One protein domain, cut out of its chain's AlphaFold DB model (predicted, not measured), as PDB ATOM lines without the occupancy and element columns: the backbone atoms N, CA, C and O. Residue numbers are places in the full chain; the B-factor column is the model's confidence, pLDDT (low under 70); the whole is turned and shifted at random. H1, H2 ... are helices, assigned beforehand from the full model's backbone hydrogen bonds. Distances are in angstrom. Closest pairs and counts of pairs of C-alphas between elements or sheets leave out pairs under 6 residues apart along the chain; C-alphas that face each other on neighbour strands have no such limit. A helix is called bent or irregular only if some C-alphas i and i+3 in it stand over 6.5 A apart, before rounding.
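AT A GLANCE: This is residues 6 to 55 of the 60 residues of an uncharacterized protein of Gordonia westfalica (UniProt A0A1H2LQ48). This is an uneven helical hairpin drawn out into a rod: the long helix H2 runs along most of the length, and the shorter H1 folds back beside the first part of it, residues 21 to 28. After H2 the backbone turns back again, and a short, irregular helix, H3, comes near the beginning of H1, so that H1 and H3 follow one another along the same side of H2. The printed part has 50 residues with three named helices, in the order H1, H2, H3, and no named strand; its class is all helix. It is only just loose, close to compact, with a radius of gyration of the C-alphas of 11.8 A, and the C-alphas span 36 by 17 by 12 A.

IN THESE COORDINATES: Find C-alpha 6 at (345.886, 499.471, 379.901); here H1 begins, and it runs through residues 6 to 16, 15.4 A from first to last C-alpha. Pass residues 17 to 20 and look for C-alpha 21 at (331.142, 510.125, 380.050), where H2 begins; it holds residues 21 to 42 and measures 32.1 A. After residues 43 to 47 you reach H3, residues 48 to 55, 11.6 A long, which ends at C-alpha 55 at (341.578, 491.731, 378.779). H3 is irregular: C-alphas 51 and 54 are 7.4 A apart, and its line is a rough one.

HOW THE PARTS SIT: Start with H1 and H2, a helical hairpin. They touch, H2 with residues 21 to 28 alone, and their closest C-alphas are those of Leu 14 and Ala 24, 5.5 A apart. They run opposite ways at a shallow tilt of 27 degrees. Look next at Gly 6 and Trp 52, whose C-alphas, 5.8 A apart, are the closest of H1 and H3. These two helices only just touch, with 3 pairs of C-alphas within 8 A, and run the same way at a tilt of 37 degrees, only just steep. H2 and H3 are close but not clearly touching; their closest C-alphas, those of Ile 35 and Ala 51, are 5.9 A apart. They run opposite ways at a steep tilt of 61 degrees. In H1 and H2 every O i to N i+4 pair is within hydrogen-bond range; in H3, 2 of 4 are.

THE WHOLE: The C-alphas farthest apart are those of Lys 18 and Arg 43, 36.4 A, while those of Gly 6 and Arg 55, the first and last printed residues, are 8.9 A apart. The printed part has no cut, and both links, H1 to H2 and H2 to H3, are tight. The mean pLDDT of the printed part is 81.3; look for low confidence, under 70, at residues 53 to 55, which belong to H3.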
ATOM      1  N   GLY A   6     347.057 500.352 379.762       77.88
ATOM      2  CA  GLY A   6     345.886 499.471 379.901       77.88
ATOM      3  C   GLY A   6     344.603 500.221 380.286       77.88
ATOM      4  O   GLY A   6     343.544 500.030 379.680       77.88
ATOM      5  N   ALA A   7     344.708 501.153 381.237       77.50
ATOM      6  CA  ALA A   7     343.591 501.999 381.657       77.50
ATOM      7  C   ALA A   7     343.082 502.903 380.527       77.50
ATOM      8  O   ALA A   7     341.874 503.118 380.388       77.50
ATOM      9  N   ARG A   8     344.004 503.410 379.699       80.50
ATOM     10  CA  ARG A   8     343.677 504.273 378.564       80.50
ATOM     11  C   ARG A   8     342.951 503.513 377.460       80.50
ATOM     12  O   ARG A   8     341.870 503.938 377.068       80.50
ATOM     13  N   ALA A   9     343.464 502.350 377.061       82.19
ATOM     14  CA  ALA A   9     342.813 501.497 376.067       82.19
ATOM     15  C   ALA A   9     341.384 501.106 376.484       82.19
ATOM     16  O   ALA A   9     340.470 501.075 375.660       82.19
ATOM     17  N   TYR A  10     341.156 500.859 377.779       81.00
ATOM     18  CA  TYR A  10     339.814 500.578 378.283       81.00
ATOM     19  C   TYR A  10     338.884 501.792 378.226       81.00
ATOM     20  O   TYR A  10     337.734 501.660 377.806       81.00
ATOM     21  N   TYR A  11     339.371 502.971 378.616       82.50
ATOM     22  CA  TYR A  11     338.603 504.208 378.505       82.50
ATOM     23  C   TYR A  11     338.237 504.516 377.046       82.50
ATOM     24  O   TYR A  11     337.083 504.832 376.755       82.50
ATOM     25  N   ASP A  12     339.188 504.349 376.127       82.75
ATOM     26  CA  ASP A  12     338.981 504.568 374.696       82.75
ATOM     27  C   ASP A  12     337.979 503.556 374.113       82.75
ATOM     28  O   ASP A  12     337.079 503.944 373.368       82.75
ATOM     29  N   ASN A  13     338.027 502.286 374.533       83.31
ATOM     30  CA  ASN A  13     337.029 501.281 374.148       83.31
ATOM     31  C   ASN A  13     335.620 501.639 374.665       83.31
ATOM     32  O   ASN A  13     334.638 501.542 373.931       83.31
ATOM     33  N   LEU A  14     335.502 502.132 375.902       82.75
ATOM     34  CA  LEU A  14     334.223 502.591 376.459       82.75
ATOM     35  C   LEU A  14     333.685 503.837 375.737       82.75
ATOM     36  O   LEU A  14     332.471 503.969 375.567       82.75
ATOM     37  N   ARG A  15     334.575 504.731 375.290       80.69
ATOM     38  CA  ARG A  15     334.224 505.883 374.445       80.69
ATOM     39  C   ARG A  15     333.764 505.435 373.058       80.69
ATOM     40  O   ARG A  15     332.764 505.963 372.574       80.69
ATOM     41  N   ALA A  16     334.415 504.435 372.465       81.38
ATOM     42  CA  ALA A  16     334.002 503.833 371.196       81.38
ATOM     43  C   ALA A  16     332.614 503.168 371.288       81.38
ATOM     44  O   ALA A  16     331.823 503.259 370.354       81.38
ATOM     45  N   GLN A  17     332.259 502.601 372.446       78.31
ATOM     46  CA  GLN A  17     330.926 502.044 372.720       78.31
ATOM     47  C   GLN A  17     329.815 503.104 372.909       78.31
ATOM     48  O   GLN A  17     328.715 502.762 373.341       78.31
ATOM     49  N   LYS A  18     330.072 504.394 372.629       73.94
ATOM     50  CA  LYS A  18     329.129 505.522 372.801       73.94
ATOM     51  C   LYS A  18     328.538 505.654 374.216       73.94
ATOM     52  O   LYS A  18     327.485 506.267 374.392       73.94
ATOM     53  N   LYS A  19     329.206 505.120 375.245       71.19
ATOM     54  CA  LYS A  19     328.756 505.291 376.633       71.19
ATOM     55  C   LYS A  19     328.876 506.752 377.047       71.19
ATOM     56  O   LYS A  19     329.810 507.456 376.653       71.19
ATOM     57  N   THR A  20     327.941 507.207 377.879       79.50
ATOM     58  CA  THR A  20     328.030 508.549 378.460       79.50
ATOM     59  C   THR A  20     329.317 508.671 379.274       79.50
ATOM     60  O   THR A  20     329.822 507.685 379.820       79.50
ATOM     61  N   HIS A  21     329.869 509.883 379.363       79.19
ATOM     62  CA  HIS A  21     331.142 510.125 380.050       79.19
ATOM     63  C   HIS A  21     331.151 509.530 381.470       79.19
ATOM     64  O   HIS A  21     332.100 508.860 381.873       79.19
ATOM     65  N   THR A  22     330.039 509.680 382.190       83.00
ATOM     66  CA  THR A  22     329.845 509.165 383.549       83.00
ATOM     67  C   THR A  22     329.834 507.638 383.611       83.00
ATOM     68  O   THR A  22     330.373 507.056 384.550       83.00
ATOM     69  N   GLN A  23     329.247 506.961 382.619       84.94
ATOM     70  CA  GLN A  23     329.267 505.497 382.545       84.94
ATOM     71  C   GLN A  23     330.676 504.975 382.266       84.94
ATOM     72  O   GLN A  23     331.109 504.026 382.919       84.94
ATOM     73  N   ALA A  24     331.404 505.605 381.340       83.94
ATOM     74  CA  ALA A  24     332.785 505.234 381.043       83.94
ATOM     75  C   ALA A  24     333.695 505.425 382.271       83.94
ATOM     76  O   ALA A  24     334.466 504.532 382.619       83.94
ATOM     77  N   GLN A  25     333.546 506.545 382.985       84.19
ATOM     78  CA  GLN A  25     334.310 506.826 384.200       84.19
ATOM     79  C   GLN A  25     333.985 505.849 385.340       84.19
ATOM     80  O   GLN A  25     334.901 505.353 385.989       84.19
ATOM     81  N   ARG A  26     332.703 505.512 385.559       87.69
ATOM     82  CA  ARG A  26     332.299 504.504 386.560       87.69
ATOM     83  C   ARG A  26     332.842 503.120 386.225       87.69
ATOM     84  O   ARG A  26     333.360 502.438 387.103       87.69
ATOM     85  N   ALA A  27     332.765 502.714 384.958       85.56
ATOM     86  CA  ALA A  27     333.286 501.428 384.510       85.56
ATOM     87  C   ALA A  27     334.813 501.334 384.682       85.56
ATOM     88  O   ALA A  27     335.310 500.281 385.084       85.56
ATOM     89  N   LEU A  28     335.542 502.428 384.427       85.25
ATOM     90  CA  LEU A  28     336.975 502.549 384.707       85.25
ATOM     91  C   LEU A  28     337.270 502.475 386.212       85.25
ATOM     92  O   LEU A  28     338.098 501.668 386.627       85.25
ATOM     93  N   ALA A  29     336.570 503.263 387.031       85.56
ATOM     94  CA  ALA A  29     336.781 503.318 388.477       85.56
ATOM     95  C   ALA A  29     336.512 501.968 389.158       85.56
ATOM     96  O   ALA A  29     337.366 501.467 389.885       85.56
ATOM     97  N   ASN A  30     335.379 501.328 388.852       88.19
ATOM     98  CA  ASN A  30     335.037 500.008 389.392       88.19
ATOM     99  C   ASN A  30     336.112 498.966 389.062       88.19
ATOM    100  O   ASN A  30     336.423 498.102 389.882       88.19
ATOM    101  N   ARG A  31     336.715 499.058 387.872       83.81
ATOM    102  CA  ARG A  31     337.784 498.147 387.466       83.81
ATOM    103  C   ARG A  31     339.074 498.385 388.248       83.81
ATOM    104  O   ARG A  31     339.679 497.415 388.696       83.81
ATOM    105  N   LEU A  32     339.477 499.643 388.421       85.00
ATOM    106  CA  LEU A  32     340.668 499.995 389.198       85.00
ATOM    107  C   LEU A  32     340.544 499.533 390.654       85.00
ATOM    108  O   LEU A  32     341.493 498.976 391.197       85.00
ATOM    109  N   ILE A  33     339.359 499.682 391.253       88.81
ATOM    110  CA  ILE A  33     339.085 499.209 392.615       88.81
ATOM    111  C   ILE A  33     339.227 497.684 392.706       88.81
ATOM    112  O   ILE A  33     339.840 497.192 393.648       88.81
ATOM    113  N   GLY A  34     338.734 496.929 391.717       87.38
ATOM    114  CA  GLY A  34     338.886 495.469 391.688       87.38
ATOM    115  C   GLY A  34     340.347 495.009 391.606       87.38
ATOM    116  O   GLY A  34     340.736 494.067 392.292       87.38
ATOM    117  N   ILE A  35     341.170 495.702 390.813       85.06
ATOM    118  CA  ILE A  35     342.610 495.418 390.714       85.06
ATOM    119  C   ILE A  35     343.312 495.742 392.034       85.06
ATOM    120  O   ILE A  35     344.064 494.913 392.544       85.06
ATOM    121  N   LEU A  36     343.035 496.914 392.613       86.56
ATOM    122  CA  LEU A  36     343.590 497.313 393.904       86.56
ATOM    123  C   LEU A  36     343.210 496.317 395.003       86.56
ATOM    124  O   LEU A  36     344.065 495.918 395.786       86.56
ATOM    125  N   HIS A  37     341.949 495.883 395.033       88.25
ATOM    126  CA  HIS A  37     341.480 494.869 395.968       88.25
ATOM    127  C   HIS A  37     342.267 493.567 395.805       88.25
ATOM    128  O   HIS A  37     342.796 493.059 396.785       88.25
ATOM    129  N   GLY A  38     342.438 493.072 394.573       85.56
ATOM    130  CA  GLY A  38     343.264 491.891 394.300       85.56
ATOM    131  C   GLY A  38     344.710 492.043 394.784       85.56
ATOM    132  O   GLY A  38     345.233 491.129 395.425       85.56
ATOM    133  N   CYS A  39     345.324 493.208 394.553       87.00
ATOM    134  CA  CYS A  39     346.682 493.511 395.015       87.00
ATOM    135  C   CYS A  39     346.767 493.501 396.549       87.00
ATOM    136  O   CYS A  39     347.663 492.883 397.121       87.00
ATOM    137  N   LEU A  40     345.798 494.128 397.223       88.75
ATOM    138  CA  LEU A  40     345.729 494.181 398.683       88.75
ATOM    139  C   LEU A  40     345.485 492.801 399.301       88.75
ATOM    140  O   LEU A  40     346.167 492.441 400.258       88.75
ATOM    141  N   THR A  41     344.564 492.010 398.743       89.94
ATOM    142  CA  THR A  41     344.255 490.655 399.226       89.94
ATOM    143  C   THR A  41     345.477 489.744 399.168       89.94
ATOM    144  O   THR A  41     345.736 489.009 400.117       89.94
ATOM    145  N   HIS A  42     346.258 489.812 398.090       86.06
ATOM    146  CA  HIS A  42     347.430 488.953 397.902       86.06
ATOM    147  C   HIS A  42     348.730 489.595 398.409       86.06
ATOM    148  O   HIS A  42     349.789 488.986 398.290       86.06
ATOM    149  N   ARG A  43     348.665 490.821 398.958       87.56
ATOM    150  CA  ARG A  43     349.832 491.649 399.320       87.56
ATOM    151  C   ARG A  43     350.874 491.723 398.198       87.56
ATOM    152  O   ARG A  43     352.077 491.664 398.440       87.56
ATOM    153  N   THR A  44     350.401 491.841 396.965       82.12
ATOM    154  CA  THR A  44     351.250 491.942 395.777       82.12
ATOM    155  C   THR A  44     351.359 493.394 395.337       82.12
ATOM    156  O   THR A  44     350.438 494.193 395.523       82.12
ATOM    157  N   LEU A  45     352.518 493.751 394.780       81.62
ATOM    158  CA  LEU A  45     352.700 495.053 394.152       81.62
ATOM    159  C   LEU A  45     351.833 495.135 392.895       81.62
ATOM    160  O   LEU A  45     351.608 494.136 392.214       81.62
ATOM    161  N   TYR A  46     351.356 496.343 392.599       79.12
ATOM    162  CA  TYR A  46     350.606 496.591 391.376       79.12
ATOM    163  C   TYR A  46     351.491 496.301 390.162       79.12
ATOM    164  O   TYR A  46     352.518 496.950 389.964       79.12
ATOM    165  N   ASP A  47     351.053 495.351 389.344       77.25
ATOM    166  CA  ASP A  47     351.684 494.986 388.084       77.25
ATOM    167  C   ASP A  47     350.691 495.223 386.944       77.25
ATOM    168  O   ASP A  47     349.582 494.679 386.930       77.25
ATOM    169  N   GLU A  48     351.070 496.069 385.989       74.88
ATOM    170  CA  GLU A  48     350.168 496.484 384.915       74.88
ATOM    171  C   GLU A  48     349.824 495.330 383.960       74.88
ATOM    172  O   GLU A  48     348.691 495.241 383.473       74.88
ATOM    173  N   HIS A  49     350.771 494.416 383.739       72.12
ATOM    174  CA  HIS A  49     350.586 493.255 382.878       72.12
ATOM    175  C   HIS A  49     349.563 492.286 383.477       72.12
ATOM    176  O   HIS A  49     348.708 491.770 382.769       72.12
ATOM    177  N   THR A  50     349.572 492.101 384.792       74.00
ATOM    178  CA  THR A  50     348.622 491.251 385.521       74.00
ATOM    179  C   THR A  50     347.263 491.939 385.674       74.00
ATOM    180  O   THR A  50     346.212 491.337 385.446       74.00
ATOM    181  N   ALA A  51     347.270 493.239 385.985       77.25
ATOM    182  CA  ALA A  51     346.075 494.067 386.151       77.25
ATOM    183  C   ALA A  51     345.184 494.106 384.892       77.25
ATOM    184  O   ALA A  51     343.944 494.073 384.980       77.25
ATOM    185  N   TRP A  52     345.816 494.161 383.716       77.31
ATOM    186  CA  TRP A  52     345.142 494.288 382.423       77.31
ATOM    187  C   TRP A  52     345.278 493.058 381.514       77.31
ATOM    188  O   TRP A  52     344.531 492.962 380.541       77.31
ATOM    189  N   GLY A  53     346.134 492.087 381.841       69.44
ATOM    190  CA  GLY A  53     346.426 490.909 381.009       69.44
ATOM    191  C   GLY A  53     345.206 490.048 380.694       69.44
ATOM    192  O   GLY A  53     345.048 489.580 379.569       69.44
ATOM    193  N   HIS A  54     344.252 489.950 381.624       66.56
ATOM    194  CA  HIS A  54     342.987 489.238 381.396       66.56
ATOM    195  C   HIS A  54     342.110 489.839 380.282       66.56
ATOM    196  O   HIS A  54     341.179 489.183 379.821       66.56
ATOM    197  N   ARG A  55     342.366 491.078 379.839       61.31
ATOM    198  CA  ARG A  55     341.578 491.731 378.779       61.31
ATOM    199  C   ARG A  55     342.110 491.514 377.370       61.31
ATOM    200  O   ARG A  55     341.375 491.827 376.439       61.31
TER     201      ARG A  55